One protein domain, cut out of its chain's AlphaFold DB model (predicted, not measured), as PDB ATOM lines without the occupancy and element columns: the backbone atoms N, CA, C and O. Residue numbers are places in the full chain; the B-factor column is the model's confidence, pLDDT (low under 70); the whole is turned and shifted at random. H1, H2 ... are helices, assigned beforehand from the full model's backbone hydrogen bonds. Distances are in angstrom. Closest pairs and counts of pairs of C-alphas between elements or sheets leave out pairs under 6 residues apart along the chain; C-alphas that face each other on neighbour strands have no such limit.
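This is residues 336 to 351 and 382 to 515 of the 1246 residues of the protein "DNA polymerase" of Sporothrix insectorum RCEF 264 (UniProt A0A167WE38). Two rough layers of helices make a compact slab: H2, H4 and H7 form one row over a second row of H3, H5 and H6, with H1 and H9 at its ends. H8 folds back from H7 to H5 at one edge. The printed part has 150 residues with nine named helices, H1 to H9 in order, and no named strand: all helix, radius of gyration of the C-alphas 14.7 A, spans 41 by 36 by 24 A.

Distances here join the closest C-alphas of two helices. The hub, H3, residues 395 to 413, touches H4, residues 420 to 438, with residues 409 to 413 alone, a hairpin at a shallow tilt of 22 degrees (Tyr 413 and Gln 422, 4.9 A). H3 touches H1, residues 337 to 348, at Val 408 and Val 344, 5.8 A. H2, residues 382 to 390, makes a hairpin with H3, which touches it with residues 397 to 401 alone (Leu 388 and Phe 401, 6.0 A). H3 also touches H5, residues 445 to 448, with residues 401 to 406 alone (Asp 402 and Ala 446, 5.4 A). H3 and H6, residues 450 to 460, touch only at their ends (Asp 410 and Asn 451, 5.8 A). H4 touches H7, residues 466 to 484, the same way at a shallow tilt of 3 degrees (Gln 431 and Ala 474, 5.7 A). H8, residues 486 to 496, touches H5 (Ser 495 and Pro 445, 5.8 A). H9, residues 509 to 513, touches H6 (Val 513 and Ala 460, 5.8 A). H1 and H4, for instance, are apart. Every O i to N i+4 pair is within hydrogen-bond range in H2, H4, H6, H7 and H9, against 6 of 8 in H1, 12 of 15 in H3 and 5 of 7 in H8; H5 is too short for one.

H3 spans 25.8 A, H4 26.7 A and H7 26.8 A. C-alpha 337 of H1 is at (-4.421, -9.701, -19.160), C-alpha 513 of H9 at (-34.028, -19.400, -5.786).

The farthest C-alphas, Lys 394 and Thr 464, are 43.5 A apart. Residues 352 to 381 are cut out, a gap of 17.8 A between C-alphas 351 and 382. The link from H8 to H9 is long, 12 residues. Mean pLDDT of the printed part is 82.8; residues 348 to 351, 390 to 397, 463 to 464, 501 and 514 to 515 are under 70.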
ATOM      1  N   ALA A 336      -1.361  -9.350 -15.369       78.88
ATOM      2  CA  ALA A 336      -1.698  -8.654 -16.607       78.88
ATOM      3  C   ALA A 336      -2.610  -9.523 -17.495       78.88
ATOM      4  O   ALA A 336      -2.425 -10.736 -17.537       78.88
ATOM      5  N   PRO A 337      -3.528  -8.934 -18.284       74.12
ATOM      6  CA  PRO A 337      -4.421  -9.701 -19.160       74.12
ATOM      7  C   PRO A 337      -3.706 -10.673 -20.111       74.12
ATOM      8  O   PRO A 337      -4.225 -11.741 -20.425       74.12
ATOM      9  N   GLY A 338      -2.482 -10.335 -20.536       76.94
ATOM     10  CA  GLY A 338      -1.668 -11.186 -21.407       76.94
ATOM     11  C   GLY A 338      -1.237 -12.519 -20.785       76.94
ATOM     12  O   GLY A 338      -1.035 -13.475 -21.525       76.94
ATOM     13  N   SER A 339      -1.137 -12.613 -19.454       80.12
ATOM     14  CA  SER A 339      -0.709 -13.827 -18.738       80.12
ATOM     15  C   SER A 339      -1.870 -14.635 -18.153       80.12
ATOM     16  O   SER A 339      -1.651 -15.727 -17.635       80.12
ATOM     17  N   HIS A 340      -3.120 -14.162 -18.275       82.50
ATOM     18  CA  HIS A 340      -4.297 -14.851 -17.725       82.50
ATOM     19  C   HIS A 340      -4.452 -16.276 -18.273       82.50
ATOM     20  O   HIS A 340      -4.797 -17.177 -17.518       82.50
ATOM     21  N   LYS A 341      -4.136 -16.519 -19.554       82.00
ATOM     22  CA  LYS A 341      -4.178 -17.871 -20.147       82.00
ATOM     23  C   LYS A 341      -3.180 -18.826 -19.492       82.00
ATOM     24  O   LYS A 341      -3.529 -19.972 -19.213       82.00
ATOM     25  N   ASP A 342      -1.973 -18.339 -19.214       79.88
ATOM     26  CA  ASP A 342      -0.930 -19.120 -18.552       79.88
ATOM     27  C   ASP A 342      -1.303 -19.381 -17.086       79.88
ATOM     28  O   ASP A 342      -1.170 -20.504 -16.604       79.88
ATOM     29  N   VAL A 343      -1.859 -18.379 -16.392       82.75
ATOM     30  CA  VAL A 343      -2.375 -18.526 -15.019       82.75
ATOM     31  C   VAL A 343      -3.494 -19.571 -14.960       82.75
ATOM     32  O   VAL A 343      -3.468 -20.444 -14.097       82.75
ATOM     33  N   VAL A 344      -4.441 -19.552 -15.904       82.81
ATOM     34  CA  VAL A 344      -5.514 -20.559 -15.988       82.81
ATOM     35  C   VAL A 344      -4.959 -21.957 -16.243       82.81
ATOM     36  O   VAL A 344      -5.400 -22.906 -15.597       82.81
ATOM     37  N   ALA A 345      -3.995 -22.104 -17.157       80.19
ATOM     38  CA  ALA A 345      -3.375 -23.399 -17.440       80.19
ATOM     39  C   ALA A 345      -2.727 -24.001 -16.182       80.19
ATOM     40  O   ALA A 345      -2.840 -25.196 -15.921       80.19
ATOM     41  N   VAL A 346      -2.111 -23.151 -15.364       81.75
ATOM     42  CA  VAL A 346      -1.465 -23.545 -14.113       81.75
ATOM     43  C   VAL A 346      -2.481 -23.893 -13.027       81.75
ATOM     44  O   VAL A 346      -2.344 -24.927 -12.376       81.75
ATOM     45  N   LEU A 347      -3.523 -23.076 -12.859       79.81
ATOM     46  CA  LEU A 347      -4.575 -23.292 -11.861       79.81
ATOM     47  C   LEU A 347      -5.519 -24.453 -12.218       79.81
ATOM     48  O   LEU A 347      -6.146 -25.009 -11.326       79.81
ATOM     49  N   ARG A 348      -5.618 -24.866 -13.491       68.50
ATOM     50  CA  ARG A 348      -6.384 -26.062 -13.896       68.50
ATOM     51  C   ARG A 348      -5.698 -27.374 -13.536       68.50
ATOM     52  O   ARG A 348      -6.391 -28.343 -13.233       68.50
ATOM     53  N   ASN A 349      -4.366 -27.401 -13.509       58.53
ATOM     54  CA  ASN A 349      -3.586 -28.600 -13.182       58.53
ATOM     55  C   ASN A 349      -3.746 -29.064 -11.720       58.53
ATOM     56  O   ASN A 349      -3.198 -30.097 -11.344       58.53
ATOM     57  N   THR A 350      -4.512 -28.341 -10.893       50.94
ATOM     58  CA  THR A 350      -4.962 -28.811  -9.573       50.94
ATOM     59  C   THR A 350      -6.211 -29.695  -9.635       50.94
ATOM     60  O   THR A 350      -6.603 -30.242  -8.608       50.94
ATOM     61  N   SER A 351      -6.873 -29.800 -10.795       39.03
ATOM     62  CA  SER A 351      -8.239 -30.340 -10.913       39.03
ATOM     63  C   SER A 351      -8.446 -31.349 -12.051       39.03
ATOM     64  O   SER A 351      -9.534 -31.911 -12.148       39.03
ATOM     65  N   ASP A 382      -5.190 -17.077  -1.860       85.88
ATOM     66  CA  ASP A 382      -4.979 -16.038  -0.843       85.88
ATOM     67  C   ASP A 382      -4.131 -14.896  -1.395       85.88
ATOM     68  O   ASP A 382      -4.515 -13.733  -1.298       85.88
ATOM     69  N   LEU A 383      -3.009 -15.230  -2.035       83.69
ATOM     70  CA  LEU A 383      -2.085 -14.245  -2.596       83.69
ATOM     71  C   LEU A 383      -2.706 -13.478  -3.772       83.69
ATOM     72  O   LEU A 383      -2.572 -12.257  -3.842       83.69
ATOM     73  N   LEU A 384      -3.407 -14.175  -4.674       86.69
ATOM     74  CA  LEU A 384      -4.084 -13.576  -5.829       86.69
ATOM     75  C   LEU A 384      -5.183 -12.602  -5.395       86.69
ATOM     76  O   LEU A 384      -5.162 -11.441  -5.802       86.69
ATOM     77  N   LEU A 385      -6.116 -13.052  -4.549       86.81
ATOM     78  CA  LEU A 385      -7.239 -12.229  -4.096       86.81
ATOM     79  C   LEU A 385      -6.750 -11.043  -3.264       86.81
ATOM     80  O   LEU A 385      -7.139  -9.909  -3.539       86.81
ATOM     81  N   ASN A 386      -5.813 -11.260  -2.332       84.25
ATOM     82  CA  ASN A 386      -5.232 -10.160  -1.563       84.25
ATOM     83  C   ASN A 386      -4.549  -9.140  -2.477       84.25
ATOM     84  O   ASN A 386      -4.663  -7.943  -2.230       84.25
ATOM     85  N   LYS A 387      -3.879  -9.556  -3.556       81.19
ATOM     86  CA  LYS A 387      -3.242  -8.603  -4.475       81.19
ATOM     87  C   LYS A 387      -4.222  -7.823  -5.331       81.19
ATOM     88  O   LYS A 387      -4.015  -6.629  -5.530       81.19
ATOM     89  N   LEU A 388      -5.264  -8.485  -5.816       81.50
ATOM     90  CA  LEU A 388      -6.273  -7.853  -6.656       81.50
ATOM     91  C   LEU A 388      -7.150  -6.880  -5.857       81.50
ATOM     92  O   LEU A 388      -7.458  -5.808  -6.363       81.50
ATOM     93  N   ILE A 389      -7.472  -7.213  -4.604       78.81
ATOM     94  CA  ILE A 389      -8.405  -6.447  -3.762       78.81
ATOM     95  C   ILE A 389      -7.670  -5.403  -2.884       78.81
ATOM     96  O   ILE A 389      -8.274  -4.453  -2.407       78.81
ATOM     97  N   THR A 390      -6.369  -5.540  -2.575       67.56
ATOM     98  CA  THR A 390      -5.637  -4.596  -1.669       67.56
ATOM     99  C   THR A 390      -5.030  -3.394  -2.389       67.56
ATOM    100  O   THR A 390      -4.545  -2.458  -1.756       67.56
ATOM    101  N   ARG A 391      -5.061  -3.371  -3.720       59.91
ATOM    102  CA  ARG A 391      -4.579  -2.227  -4.493       59.91
ATOM    103  C   ARG A 391      -5.664  -1.146  -4.504       59.91
ATOM    104  O   ARG A 391      -6.754  -1.406  -4.996       59.91
ATOM    105  N   GLN A 392      -5.368   0.042  -3.964       50.91
ATOM    106  CA  GLN A 392      -6.349   1.133  -3.855       50.91
ATOM    107  C   GLN A 392      -7.085   1.422  -5.180       50.91
ATOM    108  O   GLN A 392      -6.465   1.372  -6.254       50.91
ATOM    109  N   PRO A 393      -8.380   1.781  -5.116       47.56
ATOM    110  CA  PRO A 393      -9.229   1.957  -6.282       47.56
ATOM    111  C   PRO A 393      -8.867   3.250  -7.023       47.56
ATOM    112  O   PRO A 393      -9.357   4.342  -6.758       47.56
ATOM    113  N   LYS A 394      -8.007   3.124  -8.030       51.75
ATOM    114  CA  LYS A 394      -8.069   3.973  -9.227       51.75
ATOM    115  C   LYS A 394      -8.656   3.094 -10.317       51.75
ATOM    116  O   LYS A 394      -8.206   1.964 -10.433       51.75
ATOM    117  N   GLY A 395      -9.602   3.578 -11.127       59.59
ATOM    118  CA  GLY A 395     -10.417   2.762 -12.055       59.59
ATOM    119  C   GLY A 395      -9.684   1.788 -13.006       59.59
ATOM    120  O   GLY A 395     -10.327   0.965 -13.650       59.59
ATOM    121  N   ALA A 396      -8.352   1.830 -13.093       62.84
ATOM    122  CA  ALA A 396      -7.530   0.778 -13.692       62.84
ATOM    123  C   ALA A 396      -7.486  -0.532 -12.866       62.84
ATOM    124  O   ALA A 396      -7.454  -1.606 -13.458       62.84
ATOM    125  N   ALA A 397      -7.505  -0.464 -11.530       68.00
ATOM    126  CA  ALA A 397      -7.510  -1.622 -10.631       68.00
ATOM    127  C   ALA A 397      -8.834  -2.400 -10.707       68.00
ATOM    128  O   ALA A 397      -8.802  -3.617 -10.841       68.00
ATOM    129  N   THR A 398      -9.975  -1.702 -10.755       74.19
ATOM    130  CA  THR A 398     -11.301  -2.309 -10.987       74.19
ATOM    131  C   THR A 398     -11.336  -3.060 -12.316       74.19
ATOM    132  O   THR A 398     -11.644  -4.241 -12.348       74.19
ATOM    133  N   LYS A 399     -10.873  -2.441 -13.413       80.56
ATOM    134  CA  LYS A 399     -10.787  -3.114 -14.725       80.56
ATOM    135  C   LYS A 399      -9.849  -4.326 -14.717       80.56
ATOM    136  O   LYS A 399     -10.086  -5.311 -15.419       80.56
ATOM    137  N   GLN A 400      -8.760  -4.257 -13.949       82.94
ATOM    138  CA  GLN A 400      -7.846  -5.381 -13.773       82.94
ATOM    139  C   GLN A 400      -8.515  -6.527 -12.996       82.94
ATOM    140  O   GLN A 400      -8.366  -7.676 -13.402       82.94
ATOM    141  N   PHE A 401      -9.280  -6.218 -11.943       86.31
ATOM    142  CA  PHE A 401     -10.094  -7.194 -11.220       86.31
ATOM    143  C   PHE A 401     -11.147  -7.821 -12.136       86.31
ATOM    144  O   PHE A 401     -11.174  -9.040 -12.256       86.31
ATOM    145  N   ASP A 402     -11.940  -7.015 -12.848       86.12
ATOM    146  CA  ASP A 402     -13.015  -7.495 -13.723       86.12
ATOM    147  C   ASP A 402     -12.476  -8.437 -14.804       86.12
ATOM    148  O   ASP A 402     -12.977  -9.546 -14.995       86.12
ATOM    149  N   SER A 403     -11.407  -8.017 -15.495       87.06
ATOM    150  CA  SER A 403     -10.784  -8.834 -16.544       87.06
ATOM    151  C   SER A 403     -10.216 -10.142 -15.996       87.06
ATOM    152  O   SER A 403     -10.373 -11.185 -16.634       87.06
ATOM    153  N   PHE A 404      -9.600 -10.109 -14.809       89.88
ATOM    154  CA  PHE A 404      -9.103 -11.305 -14.140       89.88
ATOM    155  C   PHE A 404     -10.248 -12.224 -13.704       89.88
ATOM    156  O   PHE A 404     -10.218 -13.412 -14.013       89.88
ATOM    157  N   TRP A 405     -11.268 -11.694 -13.027       91.31
ATOM    158  CA  TRP A 405     -12.384 -12.473 -12.499       91.31
ATOM    159  C   TRP A 405     -13.143 -13.184 -13.617       91.31
ATOM    160  O   TRP A 405     -13.328 -14.400 -13.567       91.31
ATOM    161  N   VAL A 406     -13.502 -12.456 -14.677       89.56
ATOM    162  CA  VAL A 406     -14.234 -13.029 -15.810       89.56
ATOM    163  C   VAL A 406     -13.402 -14.105 -16.518       89.56
ATOM    164  O   VAL A 406     -13.905 -15.191 -16.796       89.56
ATOM    165  N   THR A 407     -12.118 -13.847 -16.779       88.88
ATOM    166  CA  THR A 407     -11.273 -14.766 -17.564       88.88
ATOM    167  C   THR A 407     -10.817 -15.986 -16.760       88.88
ATOM    168  O   THR A 407     -10.799 -17.098 -17.282       88.88
ATOM    169  N   VAL A 408     -10.415 -15.789 -15.501       88.56
ATOM    170  CA  VAL A 408      -9.750 -16.814 -14.679       88.56
ATOM    171  C   VAL A 408     -10.731 -17.559 -13.780       88.56
ATOM    172  O   VAL A 408     -10.516 -18.741 -13.515       88.56
ATOM    173  N   VAL A 409     -11.801 -16.904 -13.317       90.44
ATOM    174  CA  VAL A 409     -12.779 -17.506 -12.399       90.44
ATOM    175  C   VAL A 409     -14.056 -17.896 -13.142       90.44
ATOM    176  O   VAL A 409     -14.366 -19.085 -13.232       90.44
ATOM    177  N   ASP A 410     -14.763 -16.928 -13.728       90.75
ATOM    178  CA  ASP A 410     -16.087 -17.136 -14.332       90.75
ATOM    179  C   ASP A 410     -16.050 -18.118 -15.516       90.75
ATOM    180  O   ASP A 410     -16.745 -19.135 -15.518       90.75
ATOM    181  N   GLN A 411     -15.163 -17.882 -16.488       90.25
ATOM    182  CA  GLN A 411     -15.023 -18.715 -17.692       90.25
ATOM    183  C   GLN A 411     -14.330 -20.068 -17.452       90.25
ATOM    184  O   GLN A 411     -14.257 -20.892 -18.366       90.25
ATOM    185  N   VAL A 412     -13.801 -20.319 -16.252       88.69
ATOM    186  CA  VAL A 412     -13.048 -21.545 -15.943       88.69
ATOM    187  C   VAL A 412     -13.803 -22.437 -14.973       88.69
ATOM    188  O   VAL A 412     -13.978 -23.617 -15.265       88.69
ATOM    189  N   TYR A 413     -14.243 -21.889 -13.841       88.25
ATOM    190  CA  TYR A 413     -14.870 -22.658 -12.767       88.25
ATOM    191  C   TYR A 413     -16.396 -22.692 -12.876       88.25
ATOM    192  O   TYR A 413     -17.005 -23.656 -12.415       88.25
ATOM    193  N   PHE A 414     -17.010 -21.693 -13.520       90.06
ATOM    194  CA  PHE A 414     -18.464 -21.606 -13.697       90.06
ATOM    195  C   PHE A 414     -18.930 -21.818 -15.141       90.06
ATOM    196  O   PHE A 414     -20.126 -21.758 -15.412       90.06
ATOM    197  N   ALA A 415     -18.020 -22.121 -16.071       89.31
ATOM    198  CA  ALA A 415     -18.375 -22.414 -17.456       89.31
ATOM    199  C   ALA A 415     -19.429 -23.529 -17.567       89.31
ATOM    200  O   ALA A 415     -19.464 -24.461 -16.761       89.31
ATOM    201  N   LYS A 416     -20.243 -23.491 -18.631       83.38
ATOM    202  CA  LYS A 416     -21.296 -24.495 -18.877       83.38
ATOM    203  C   LYS A 416     -20.771 -25.941 -18.863       83.38
ATOM    204  O   LYS A 416     -21.463 -26.825 -18.373       83.38
ATOM    205  N   GLY A 417     -19.546 -26.163 -19.349       81.19
ATOM    206  CA  GLY A 417     -18.867 -27.466 -19.348       81.19
ATOM    207  C   GLY A 417     -17.960 -27.742 -18.139       81.19
ATOM    208  O   GLY A 417     -17.178 -28.685 -18.194       81.19
ATOM    209  N   ALA A 418     -17.992 -26.918 -17.086       84.94
ATOM    210  CA  ALA A 418     -17.169 -27.127 -15.895       84.94
ATOM    211  C   ALA A 418     -17.672 -28.325 -15.069       84.94
ATOM    212  O   ALA A 418     -18.878 -28.501 -14.874       84.94
ATOM    213  N   SER A 419     -16.732 -29.117 -14.553       85.00
ATOM    214  CA  SER A 419     -17.012 -30.247 -13.657       85.00
ATOM    215  C   SER A 419     -17.584 -29.787 -12.310       85.00
ATOM    216  O   SER A 419     -17.345 -28.661 -11.866       85.00
ATOM    217  N   ASP A 420     -18.270 -30.683 -11.600       83.44
ATOM    218  CA  ASP A 420     -18.827 -30.385 -10.275       83.44
ATOM    219  C   ASP A 420     -17.746 -29.958  -9.275       83.44
ATOM    220  O   ASP A 420     -17.944 -29.030  -8.493       83.44
ATOM    221  N   HIS A 421     -16.561 -30.574  -9.336       83.00
ATOM    222  CA  HIS A 421     -15.427 -30.187  -8.497       83.00
ATOM    223  C   HIS A 421     -14.918 -28.770  -8.809       83.00
ATOM    224  O   HIS A 421     -14.578 -28.017  -7.891       83.00
ATOM    225  N   GLN A 422     -14.900 -28.377 -10.088       85.88
ATOM    226  CA  GLN A 422     -14.555 -27.012 -10.487       85.88
ATOM    227  C   GLN A 422     -15.590 -26.014  -9.967       85.88
ATOM    228  O   GLN A 422     -15.201 -25.037  -9.334       85.88
ATOM    229  N   LYS A 423     -16.890 -26.282 -10.124       88.75
ATOM    230  CA  LYS A 423     -17.942 -25.388  -9.611       88.75
ATOM    231  C   LYS A 423     -17.897 -25.265  -8.083       88.75
ATOM    232  O   LYS A 423     -17.977 -24.158  -7.559       88.75
ATOM    233  N   LEU A 424     -17.669 -26.370  -7.361       88.25
ATOM    234  CA  LEU A 424     -17.459 -26.361  -5.903       88.25
ATOM    235  C   LEU A 424     -16.254 -25.500  -5.495       88.25
ATOM    236  O   LEU A 424     -16.328 -24.741  -4.528       88.25
ATOM    237  N   THR A 425     -15.146 -25.610  -6.229       87.62
ATOM    238  CA  THR A 425     -13.951 -24.786  -5.994       87.62
ATOM    239  C   THR A 425     -14.232 -23.315  -6.306       87.62
ATOM    240  O   THR A 425     -13.856 -22.447  -5.523       87.62
ATOM    241  N   GLY A 426     -14.971 -23.037  -7.384       90.75
ATOM    242  CA  GLY A 426     -15.443 -21.703  -7.748       90.75
ATOM    243  C   GLY A 426     -16.263 -21.047  -6.639       90.75
ATOM    244  O   GLY A 426     -15.989 -19.905  -6.280       90.75
ATOM    245  N   PHE A 427     -17.210 -21.770  -6.026       91.44
ATOM    246  CA  PHE A 427     -17.994 -21.241  -4.901       91.44
ATOM    247  C   PHE A 427     -17.133 -20.920  -3.672       91.44
ATOM    248  O   PHE A 427     -17.355 -19.895  -3.033       91.44
ATOM    249  N   LYS A 428     -16.105 -21.726  -3.371       90.56
ATOM    250  CA  LYS A 428     -15.142 -21.412  -2.296       90.56
ATOM    251  C   LYS A 428     -14.314 -20.163  -2.607       90.56
ATOM    252  O   LYS A 428     -14.088 -19.345  -1.717       90.56
ATOM    253  N   ILE A 429     -13.878 -20.004  -3.861       91.50
ATOM    254  CA  ILE A 429     -13.174 -18.796  -4.320       91.50
ATOM    255  C   ILE A 429     -14.090 -17.577  -4.173       91.50
ATOM    256  O   ILE A 429     -13.649 -16.565  -3.636       91.50
ATOM    257  N   PHE A 430     -15.360 -17.684  -4.575       93.44
ATOM    258  CA  PHE A 430     -16.357 -16.624  -4.417       93.44
ATOM    259  C   PHE A 430     -16.583 -16.240  -2.957       93.44
ATOM    260  O   PHE A 430     -16.433 -15.070  -2.630       93.44
ATOM    261  N   GLN A 431     -16.867 -17.200  -2.072       92.38
ATOM    262  CA  GLN A 431     -17.089 -16.931  -0.644       92.38
ATOM    263  C   GLN A 431     -15.918 -16.162  -0.025       92.38
ATOM    264  O   GLN A 431     -16.108 -15.190   0.703       92.38
ATOM    265  N   LYS A 432     -14.693 -16.568  -0.365       90.81
ATOM    266  CA  LYS A 432     -13.476 -15.947   0.147       90.81
ATOM    267  C   LYS A 432     -13.192 -14.578  -0.471       90.81
ATOM    268  O   LYS A 432     -12.786 -13.667   0.242       90.81
ATOM    269  N   ALA A 433     -13.399 -14.421  -1.778       91.31
ATOM    270  CA  ALA A 433     -13.261 -13.134  -2.453       91.31
ATOM    271  C   ALA A 433     -14.292 -12.127  -1.931       91.31
ATOM    272  O   ALA A 433     -13.938 -10.991  -1.641       91.31
ATOM    273  N   PHE A 434     -15.538 -12.566  -1.744       91.38
ATOM    274  CA  PHE A 434     -16.619 -11.750  -1.210       91.38
ATOM    275  C   PHE A 434     -16.332 -11.298   0.225       91.38
ATOM    276  O   PHE A 434     -16.448 -10.110   0.498       91.38
ATOM    277  N   ALA A 435     -15.872 -12.196   1.107       90.81
ATOM    278  CA  ALA A 435     -15.470 -11.831   2.469       90.81
ATOM    279  C   ALA A 435     -14.349 -10.771   2.485       90.81
ATOM    280  O   ALA A 435     -14.473  -9.763   3.167       90.81
ATOM    281  N   LEU A 436     -13.308 -10.930   1.656       88.38
ATOM    282  CA  LEU A 436     -12.205  -9.959   1.566       88.38
ATOM    283  C   LEU A 436     -12.622  -8.592   0.996       88.38
ATOM    284  O   LEU A 436     -11.987  -7.580   1.300       88.38
ATOM    285  N   CYS A 437     -13.629  -8.563   0.121       86.69
ATOM    286  CA  CYS A 437     -14.221  -7.327  -0.391       86.69
ATOM    287  C   CYS A 437     -15.106  -6.660   0.669       86.69
ATOM    288  O   CYS A 437     -15.005  -5.450   0.873       86.69
ATOM    289  N   ALA A 438     -15.918  -7.458   1.372       86.38
ATOM    290  CA  ALA A 438     -16.757  -7.003   2.472       86.38
ATOM    291  C   ALA A 438     -15.904  -6.361   3.569       86.38
ATOM    292  O   ALA A 438     -16.140  -5.206   3.872       86.38
ATOM    293  N   ASP A 439     -14.822  -7.003   4.026       85.81
ATOM    294  CA  ASP A 439     -13.908  -6.456   5.048       85.81
ATOM    295  C   ASP A 439     -13.364  -5.046   4.722       85.81
ATOM    296  O   ASP A 439     -12.957  -4.311   5.622       85.81
ATOM    297  N   LYS A 440     -13.347  -4.651   3.440       82.00
ATOM    298  CA  LYS A 440     -12.899  -3.329   2.969       82.00
ATOM    299  C   LYS A 440     -14.026  -2.332   2.696       82.00
ATOM    300  O   LYS A 440     -13.726  -1.173   2.420       82.00
ATOM    301  N   GLY A 441     -15.285  -2.762   2.735       80.69
ATOM    302  CA  GLY A 441     -16.462  -1.937   2.454       80.69
ATOM    303  C   GLY A 441     -16.760  -1.691   0.965       80.69
ATOM    304  O   GLY A 441     -17.659  -0.912   0.646       80.69
ATOM    305  N   GLU A 442     -16.049  -2.344   0.038       83.50
ATOM    306  CA  GLU A 442     -16.236  -2.179  -1.414       83.50
ATOM    307  C   GLU A 442     -16.466  -3.532  -2.100       83.50
ATOM    308  O   GLU A 442     -15.591  -4.400  -2.115       83.50
ATOM    309  N   ILE A 443     -17.636  -3.704  -2.720       86.00
ATOM    310  CA  ILE A 443     -18.015  -4.915  -3.451       86.00
ATOM    311  C   ILE A 443     -17.879  -4.673  -4.956       86.00
ATOM    312  O   ILE A 443     -18.554  -3.824  -5.536       86.00
ATOM    313  N   TYR A 444     -17.030  -5.462  -5.617       86.44
ATOM    314  CA  TYR A 444     -16.867  -5.406  -7.072       86.44
ATOM    315  C   TYR A 444     -18.054  -6.080  -7.791       86.44
ATOM    316  O   TYR A 444     -18.265  -7.278  -7.584       86.44
ATOM    317  N   PRO A 445     -18.773  -5.387  -8.702       85.88
ATOM    318  CA  PRO A 445     -19.905  -5.961  -9.441       85.88
ATOM    319  C   PRO A 445     -19.550  -7.223 -10.237       85.88
ATOM    320  O   PRO A 445     -20.364  -8.137 -10.343       85.88
ATOM    321  N   ALA A 446     -18.311  -7.316 -10.738       87.62
ATOM    322  CA  ALA A 446     -17.827  -8.479 -11.477       87.62
ATOM    323  C   ALA A 446     -17.849  -9.788 -10.670       87.62
ATOM    324  O   ALA A 446     -17.889 -10.847 -11.287       87.62
ATOM    325  N   LEU A 447     -17.875  -9.744  -9.326       89.69
ATOM    326  CA  LEU A 447     -18.080 -10.940  -8.494       89.69
ATOM    327  C   LEU A 447     -19.389 -11.667  -8.840       89.69
ATOM    328  O   LEU A 447     -19.445 -12.894  -8.767       89.69
ATOM    329  N   PHE A 448     -20.406 -10.914  -9.264       91.50
ATOM    330  CA  PHE A 448     -21.710 -11.397  -9.714       91.50
ATOM    331  C   PHE A 448     -21.724 -11.566 -11.241       91.50
ATOM    332  O   PHE A 448     -22.590 -11.046 -11.951       91.50
ATOM    333  N   SER A 449     -20.718 -12.269 -11.764       90.81
ATOM    334  CA  SER A 449     -20.520 -12.508 -13.195       90.81
ATOM    335  C   SER A 449     -21.573 -13.446 -13.798       90.81
ATOM    336  O   SER A 449     -22.251 -14.195 -13.097       90.81
ATOM    337  N   SER A 450     -21.711 -13.422 -15.128       89.94
ATOM    338  CA  SER A 450     -22.796 -14.113 -15.841       89.94
ATOM    339  C   SER A 450     -22.865 -15.619 -15.576       89.94
ATOM    340  O   SER A 450     -23.939 -16.132 -15.243       89.94
ATOM    341  N   ASN A 451     -21.744 -16.341 -15.701       90.38
ATOM    342  CA  ASN A 451     -21.770 -17.790 -15.504       90.38
ATOM    343  C   ASN A 451     -21.911 -18.147 -14.020       90.38
ATOM    344  O   ASN A 451     -22.638 -19.082 -13.690       90.38
ATOM    345  N   MET A 452     -21.271 -17.384 -13.131       92.62
ATOM    346  CA  MET A 452     -21.391 -17.532 -11.681       92.62
ATOM    347  C   MET A 452     -22.842 -17.372 -11.219       92.62
ATOM    348  O   MET A 452     -23.346 -18.275 -10.557       92.62
ATOM    349  N   MET A 453     -23.541 -16.309 -11.628       91.25
ATOM    350  CA  MET A 453     -24.941 -16.073 -11.250       91.25
ATOM    351  C   MET A 453     -25.881 -17.126 -11.831       91.25
ATOM    352  O   MET A 453     -26.743 -17.644 -11.123       91.25
ATOM    353  N   THR A 454     -25.674 -17.514 -13.093       90.00
ATOM    354  CA  THR A 454     -26.438 -18.605 -13.718       90.00
ATOM    355  C   THR A 454     -26.234 -19.923 -12.966       90.00
ATOM    356  O   THR A 454     -27.190 -20.648 -12.705       90.00
ATOM    357  N   CYS A 455     -24.994 -20.235 -12.578       89.88
ATOM    358  CA  CYS A 455     -24.682 -21.418 -11.785       89.88
ATOM    359  C   CYS A 455     -25.293 -21.327 -10.382       89.88
ATOM    360  O   CYS A 455     -25.894 -22.293  -9.929       89.88
ATOM    361  N   LEU A 456     -25.192 -20.176  -9.711       89.56
ATOM    362  CA  LEU A 456     -25.754 -19.953  -8.381       89.56
ATOM    363  C   LEU A 456     -27.265 -20.191  -8.375       89.56
ATOM    364  O   LEU A 456     -27.726 -20.997  -7.577       89.56
ATOM    365  N   MET A 457     -28.010 -19.571  -9.296       87.94
ATOM    366  CA  MET A 457     -29.461 -19.760  -9.412       87.94
ATOM    367  C   MET A 457     -29.812 -21.220  -9.723       87.94
ATOM    368  O   MET A 457     -30.572 -21.843  -8.989       87.94
ATOM    369  N   ASN A 458     -29.188 -21.814 -10.746       87.19
ATOM    370  CA  ASN A 458     -29.493 -23.191 -11.148       87.19
ATOM    371  C   ASN A 458     -29.170 -24.215 -10.048       87.19
ATOM    372  O   ASN A 458     -29.855 -25.223  -9.924       87.19
ATOM    373  N   GLN A 459     -28.102 -24.008  -9.279       86.88
ATOM    374  CA  GLN A 459     -27.678 -24.951  -8.239       86.88
ATOM    375  C   GLN A 459     -28.376 -24.695  -6.904       86.88
ATOM    376  O   GLN A 459     -28.572 -25.637  -6.139       86.88
ATOM    377  N   ALA A 460     -28.803 -23.462  -6.634       82.62
ATOM    378  CA  ALA A 460     -29.617 -23.160  -5.466       82.62
ATOM    379  C   ALA A 460     -31.003 -23.819  -5.544       82.62
ATOM    380  O   ALA A 460     -31.522 -24.170  -4.498       82.62
ATOM    381  N   VAL A 461     -31.543 -24.088  -6.741       81.19
ATOM    382  CA  VAL A 461     -32.841 -24.779  -6.922       81.19
ATOM    383  C   VAL A 461     -32.762 -26.310  -6.760       81.19
ATOM    384  O   VAL A 461     -33.748 -26.966  -6.453       81.19
ATOM    385  N   ASN A 462     -31.598 -26.926  -6.968       74.56
ATOM    386  CA  ASN A 462     -31.497 -28.386  -7.089       74.56
ATOM    387  C   ASN A 462     -31.047 -29.069  -5.784       74.56
ATOM    388  O   ASN A 462     -29.856 -29.302  -5.594       74.56
ATOM    389  N   ALA A 463     -31.982 -29.466  -4.915       60.38
ATOM    390  CA  ALA A 463     -31.711 -29.940  -3.546       60.38
ATOM    391  C   ALA A 463     -30.747 -31.150  -3.392       60.38
ATOM    392  O   ALA A 463     -30.159 -31.346  -2.330       60.38
ATOM    393  N   THR A 464     -30.525 -31.972  -4.424       57.88
ATOM    394  CA  THR A 464     -29.906 -33.311  -4.272       57.88
ATOM    395  C   THR A 464     -28.379 -33.379  -4.441       57.88
ATOM    396  O   THR A 464     -27.804 -34.466  -4.409       57.88
ATOM    397  N   THR A 465     -27.673 -32.250  -4.592       72.44
ATOM    398  CA  THR A 465     -26.232 -32.255  -4.939       72.44
ATOM    399  C   THR A 465     -25.363 -31.519  -3.912       72.44
ATOM    400  O   THR A 465     -25.745 -30.484  -3.377       72.44
ATOM    401  N   ARG A 466     -24.110 -31.965  -3.688       81.31
ATOM    402  CA  ARG A 466     -23.089 -31.212  -2.907       81.31
ATOM    403  C   ARG A 466     -22.948 -29.749  -3.353       81.31
ATOM    404  O   ARG A 466     -22.544 -28.892  -2.571       81.31
ATOM    405  N   LEU A 467     -23.256 -29.492  -4.619       84.44
ATOM    406  CA  LEU A 467     -23.212 -28.187  -5.250       84.44
ATOM    407  C   LEU A 467     -24.328 -27.250  -4.765       84.44
ATOM    408  O   LEU A 467     -24.071 -26.060  -4.611       84.44
ATOM    409  N   HIS A 468     -25.500 -27.786  -4.418       87.00
ATOM    410  CA  HIS A 468     -26.577 -27.027  -3.782       87.00
ATOM    411  C   HIS A 468     -26.162 -26.518  -2.407       87.00
ATOM    412  O   HIS A 468     -26.210 -25.317  -2.159       87.00
ATOM    413  N   ARG A 469     -25.600 -27.389  -1.556       85.44
ATOM    414  CA  ARG A 469     -25.046 -26.962  -0.258       85.44
ATOM    415  C   ARG A 469     -23.992 -25.860  -0.424       85.44
ATOM    416  O   ARG A 469     -23.954 -24.933   0.377       85.44
ATOM    417  N   ALA A 470     -23.151 -25.929  -1.457       87.00
ATOM    418  CA  ALA A 470     -22.165 -24.883  -1.739       87.00
ATOM    419  C   ALA A 470     -22.802 -23.557  -2.204       87.00
ATOM    420  O   ALA A 470     -22.355 -22.495  -1.770       87.00
ATOM    421  N   ALA A 471     -23.847 -23.616  -3.035       88.81
ATOM    422  CA  ALA A 471     -24.615 -22.454  -3.482       88.81
ATOM    423  C   ALA A 471     -25.365 -21.787  -2.314       88.81
ATOM    424  O   ALA A 471     -25.211 -20.586  -2.095       88.81
ATOM    425  N   VAL A 472     -26.075 -22.567  -1.493       87.81
ATOM    426  CA  VAL A 472     -26.744 -22.079  -0.274       87.81
ATOM    427  C   VAL A 472     -25.730 -21.481   0.699       87.81
ATOM    428  O   VAL A 472     -25.961 -20.408   1.248       87.81
ATOM    429  N   GLN A 473     -24.562 -22.107   0.873       88.25
ATOM    430  CA  GLN A 473     -23.505 -21.548   1.717       88.25
ATOM    431  C   GLN A 473     -22.955 -20.225   1.164       88.25
ATOM    432  O   GLN A 473     -22.596 -19.345   1.945       88.25
ATOM    433  N   ALA A 474     -22.896 -20.049  -0.162       90.94
ATOM    434  CA  ALA A 474     -22.524 -18.770  -0.764       90.94
ATOM    435  C   ALA A 474     -23.562 -17.678  -0.453       90.94
ATOM    436  O   ALA A 474     -23.170 -16.587  -0.049       90.94
ATOM    437  N   LEU A 475     -24.860 -17.990  -0.534       90.50
ATOM    438  CA  LEU A 475     -25.943 -17.071  -0.153       90.50
ATOM    439  C   LEU A 475     -25.907 -16.720   1.342       90.50
ATOM    440  O   LEU A 475     -25.954 -15.546   1.694       90.50
ATOM    441  N   LYS A 476     -25.714 -17.716   2.217       89.31
ATOM    442  CA  LYS A 476     -25.533 -17.502   3.665       89.31
ATOM    443  C   LYS A 476     -24.296 -16.660   3.981       89.31
ATOM    444  O   LYS A 476     -24.302 -15.889   4.931       89.31
ATOM    445  N   THR A 477     -23.231 -16.790   3.187       90.31
ATOM    446  CA  THR A 477     -22.034 -15.948   3.333       90.31
ATOM    447  C   THR A 477     -22.346 -14.496   2.976       90.31
ATOM    448  O   THR A 477     -21.893 -13.606   3.683       90.31
ATOM    449  N   ILE A 478     -23.139 -14.248   1.927       91.00
ATOM    450  CA  ILE A 478     -23.592 -12.891   1.584       91.00
ATOM    451  C   ILE A 478     -24.412 -12.301   2.736       91.00
ATOM    452  O   ILE A 478     -24.117 -11.197   3.181       91.00
ATOM    453  N   GLU A 479     -25.382 -13.061   3.252       90.00
ATOM    454  CA  GLU A 479     -26.232 -12.649   4.375       90.00
ATOM    455  C   GLU A 479     -25.408 -12.291   5.620       90.00
ATOM    456  O   GLU A 479     -25.502 -11.171   6.113       90.00
ATOM    457  N   LYS A 480     -24.516 -13.192   6.052       90.25
ATOM    458  CA  LYS A 480     -23.658 -12.992   7.228       90.25
ATOM    459  C   LYS A 480     -22.748 -11.765   7.110       90.25
ATOM    460  O   LYS A 480     -22.460 -11.105   8.100       90.25
ATOM    461  N   GLN A 481     -22.241 -11.464   5.916       90.56
ATOM    462  CA  GLN A 481     -21.368 -10.299   5.737       90.56
ATOM    463  C   GLN A 481     -22.147  -8.981   5.713       90.56
ATOM    464  O   GLN A 481     -21.639  -7.982   6.210       90.56
ATOM    465  N   VAL A 482     -23.372  -8.972   5.174       89.81
ATOM    466  CA  VAL A 482     -24.260  -7.798   5.255       89.81
ATOM    467  C   VAL A 482     -24.684  -7.546   6.704       89.81
ATOM    468  O   VAL A 482     -24.713  -6.396   7.126       89.81
ATOM    469  N   GLU A 483     -24.943  -8.608   7.470       89.31
ATOM    470  CA  GLU A 483     -25.213  -8.532   8.910       89.31
ATOM    471  C   GLU A 483     -24.033  -7.916   9.679       89.31
ATOM    472  O   GLU A 483     -24.220  -6.989  10.462       89.31
ATOM    473  N   ASN A 484     -22.804  -8.365   9.403       88.94
ATOM    474  CA  ASN A 484     -21.602  -7.808  10.032       88.94
ATOM    475  C   ASN A 484     -21.320  -6.354   9.613       88.94
ATOM    476  O   ASN A 484     -20.711  -5.602  10.373       88.94
ATOM    477  N   GLN A 485     -21.686  -5.971   8.385       87.50
ATOM    478  CA  GLN A 485     -21.402  -4.654   7.817       87.50
ATOM    479  C   GLN A 485     -22.562  -4.135   6.945       87.50
ATOM    480  O   GLN A 485     -22.521  -4.264   5.718       87.50
ATOM    481  N   PRO A 486     -23.556  -3.439   7.527       84.94
ATOM    482  CA  PRO A 486     -24.710  -2.913   6.784       84.94
ATOM    483  C   PRO A 486     -24.352  -1.948   5.637       84.94
ATOM    484  O   PRO A 486     -25.105  -1.806   4.673       84.94
ATOM    485  N   GLY A 487     -23.168  -1.321   5.672       84.38
ATOM    486  CA  GLY A 487     -22.699  -0.395   4.633       84.38
ATOM    487  C   GLY A 487     -22.554  -1.011   3.232       84.38
ATOM    488  O   GLY A 487     -22.670  -0.297   2.233       84.38
ATOM    489  N   ILE A 488     -22.360  -2.333   3.124       88.69
ATOM    490  CA  ILE A 488     -22.253  -3.016   1.821       88.69
ATOM    491  C   ILE A 488     -23.621  -3.337   1.198       88.69
ATOM    492  O   ILE A 488     -23.677  -3.686   0.016       88.69
ATOM    493  N   LEU A 489     -24.721  -3.203   1.954       89.56
ATOM    494  CA  LEU A 489     -26.073  -3.613   1.551       89.56
ATOM    495  C   LEU A 489     -26.471  -3.050   0.182       89.56
ATOM    496  O   LEU A 489     -26.892  -3.796  -0.700       89.56
ATOM    497  N   THR A 490     -26.285  -1.744  -0.027       90.00
ATOM    498  CA  THR A 490     -26.661  -1.070  -1.283       90.00
ATOM    499  C   THR A 490     -25.906  -1.633  -2.491       90.00
ATOM    500  O   THR A 490     -26.500  -1.837  -3.549       90.00
ATOM    501  N   GLN A 491     -24.618  -1.949  -2.334       88.50
ATOM    502  CA  GLN A 491     -23.782  -2.513  -3.399       88.50
ATOM    503  C   GLN A 491     -24.171  -3.965  -3.709       88.50
ATOM    504  O   GLN A 491     -24.237  -4.359  -4.877       88.50
ATOM    505  N   VAL A 492     -24.470  -4.756  -2.673       89.62
ATOM    506  CA  VAL A 492     -24.883  -6.161  -2.801       89.62
ATOM    507  C   VAL A 492     -26.262  -6.275  -3.447       89.62
ATOM    508  O   VAL A 492     -26.401  -7.000  -4.429       89.62
ATOM    509  N   VAL A 493     -27.260  -5.527  -2.961       90.19
ATOM    510  CA  VAL A 493     -28.626  -5.518  -3.522       90.19
ATOM    511  C   VAL A 493     -28.595  -5.088  -4.986       90.19
ATOM    512  O   VAL A 493     -29.171  -5.761  -5.840       90.19
ATOM    513  N   ALA A 494     -27.859  -4.021  -5.309       87.62
ATOM    514  CA  ALA A 494     -27.738  -3.562  -6.687       87.62
ATOM    515  C   ALA A 494     -27.077  -4.613  -7.598       87.62
ATOM    516  O   ALA A 494     -27.445  -4.726  -8.768       87.62
ATOM    517  N   SER A 495     -26.137  -5.404  -7.071       88.06
ATOM    518  CA  SER A 495     -25.462  -6.456  -7.836       88.06
ATOM    519  C   SER A 495     -26.328  -7.711  -8.017       88.06
ATOM    520  O   SER A 495     -26.404  -8.242  -9.126       88.06
ATOM    521  N   LEU A 496     -27.037  -8.160  -6.973       88.00
ATOM    522  CA  LEU A 496     -27.947  -9.316  -7.031       88.00
ATOM    523  C   LEU A 496     -29.144  -9.081  -7.958       88.00
ATOM    524  O   LEU A 496     -29.566 -10.001  -8.656       88.00
ATOM    525  N   LEU A 497     -29.649  -7.845  -8.005       85.94
ATOM    526  CA  LEU A 497     -30.774  -7.454  -8.857       85.94
ATOM    527  C   LEU A 497     -30.347  -6.988 -10.258       85.94
ATOM    528  O   LEU A 497     -31.192  -6.561 -11.040       85.94
ATOM    529  N   GLY A 498     -29.047  -7.029 -10.582       81.00
ATOM    530  CA  GLY A 498     -28.537  -6.634 -11.902       81.00
ATOM    531  C   GLY A 498     -28.697  -5.142 -12.225       81.00
ATOM    532  O   GLY A 498     -28.701  -4.759 -13.390       81.00
ATOM    533  N   CYS A 499     -28.825  -4.283 -11.209       76.50
ATOM    534  CA  CYS A 499     -29.008  -2.833 -11.362       76.50
ATOM    535  C   CYS A 499     -27.701  -2.085 -11.688       76.50
ATOM    536  O   CYS A 499     -27.719  -0.881 -11.946       76.50
ATOM    537  N   VAL A 500     -26.556  -2.773 -11.633       78.62
ATOM    538  CA  VAL A 500     -25.226  -2.205 -11.887       78.62
ATOM    539  C   VAL A 500     -24.656  -2.795 -13.177       78.62
ATOM    540  O   VAL A 500     -24.703  -4.013 -13.360       78.62
ATOM    541  N   PRO A 501     -24.050  -1.976 -14.058       63.31
ATOM    542  CA  PRO A 501     -23.299  -2.491 -15.197       63.31
ATOM    543  C   PRO A 501     -22.243  -3.507 -14.734       63.31
ATOM    544  O   PRO A 501     -21.548  -3.249 -13.759       63.31
ATOM    545  N   GLN A 502     -22.093  -4.624 -15.456       70.88
ATOM    546  CA  GLN A 502     -21.203  -5.771 -15.155       70.88
ATOM    547  C   GLN A 502     -21.716  -6.789 -14.119       70.88
ATOM    548  O   GLN A 502     -21.198  -7.907 -14.103       70.88
ATOM    549  N   ALA A 503     -22.726  -6.461 -13.307       78.62
ATOM    550  CA  ALA A 503     -23.418  -7.461 -12.497       78.62
ATOM    551  C   ALA A 503     -24.517  -8.130 -13.335       78.62
ATOM    552  O   ALA A 503     -25.316  -7.457 -13.985       78.62
ATOM    553  N   HIS A 504     -24.563  -9.459 -13.327       82.38
ATOM    554  CA  HIS A 504     -25.515 -10.259 -14.109       82.38
ATOM    555  C   HIS A 504     -26.600 -10.891 -13.228       82.38
ATOM    556  O   HIS A 504     -27.025 -12.025 -13.457       82.38
ATOM    557  N   GLY A 505     -27.015 -10.158 -12.196       82.50
ATOM    558  CA  GLY A 505     -28.183 -10.485 -11.392       82.50
ATOM    559  C   GLY A 505     -29.496 -10.367 -12.168       82.50
ATOM    560  O   GLY A 505     -29.523  -9.894 -13.305       82.50
ATOM    561  N   VAL A 506     -30.591 -10.805 -11.548       84.81
ATOM    562  CA  VAL A 506     -31.939 -10.717 -12.126       84.81
ATOM    563  C   VAL A 506     -32.883 -10.133 -11.085       84.81
ATOM    564  O   VAL A 506     -32.749 -10.423  -9.903       84.81
ATOM    565  N   TYR A 507     -33.840  -9.308 -11.502       85.62
ATOM    566  CA  TYR A 507     -34.748  -8.655 -10.560       85.62
ATOM    567  C   TYR A 507     -35.647  -9.651  -9.796       85.62
ATOM    568  O   TYR A 507     -35.921  -9.462  -8.613       85.62
ATOM    569  N   ASP A 508     -36.035 -10.760 -10.438       83.00
ATOM    570  CA  ASP A 508     -36.782 -11.868  -9.827       83.00
ATOM    571  C   ASP A 508     -35.864 -12.945  -9.213       83.00
ATOM    572  O   ASP A 508     -36.174 -14.136  -9.240       83.00
ATOM    573  N   PHE A 509     -34.713 -12.532  -8.665       85.81
ATOM    574  CA  PHE A 509     -33.719 -13.436  -8.078       85.81
ATOM    575  C   PHE A 509     -34.309 -14.354  -7.002       85.81
ATOM    576  O   PHE A 509     -34.065 -15.559  -7.037       85.81
ATOM    577  N   ASP A 510     -35.105 -13.808  -6.080       85.50
ATOM    578  CA  ASP A 510     -35.689 -14.591  -4.989       85.50
ATOM    579  C   ASP A 510     -36.666 -15.655  -5.513       85.50
ATOM    580  O   ASP A 510     -36.585 -16.802  -5.079       85.50
ATOM    581  N   ASP A 511     -37.500 -15.342  -6.513       83.00
ATOM    582  CA  ASP A 511     -38.390 -16.325  -7.156       83.00
ATOM    583  C   ASP A 511     -37.602 -17.477  -7.790       83.00
ATOM    584  O   ASP A 511     -37.985 -18.641  -7.678       83.00
ATOM    585  N   ARG A 512     -36.472 -17.162  -8.437       81.38
ATOM    586  CA  ARG A 512     -35.609 -18.159  -9.085       81.38
ATOM    587  C   ARG A 512     -34.876 -19.055  -8.097       81.38
ATOM    588  O   ARG A 512     -34.407 -20.106  -8.509       81.38
ATOM    589  N   VAL A 513     -34.741 -18.650  -6.835       78.06
ATOM    590  CA  VAL A 513     -34.028 -19.400  -5.786       78.06
ATOM    591  C   VAL A 513     -35.000 -20.110  -4.825       78.06
ATOM    592  O   VAL A 513     -34.633 -21.108  -4.206       78.06
ATOM    593  N   LYS A 514     -36.262 -19.662  -4.757       63.38
ATOM    594  CA  LYS A 514     -37.320 -20.138  -3.847       63.38
ATOM    595  C   LYS A 514     -37.750 -21.602  -4.047       63.38
ATOM    596  O   LYS A 514     -38.328 -22.171  -3.131       63.38
ATOM    597  N   GLY A 515     -37.458 -22.231  -5.187       54.06
ATOM    598  CA  GLY A 515     -37.911 -23.592  -5.541       54.06
ATOM    599  C   GLY A 515     -37.319 -24.762  -4.733       54.06
ATOM    600  O   GLY A 515     -37.370 -25.895  -5.200       54.06
TER     601      GLY A 515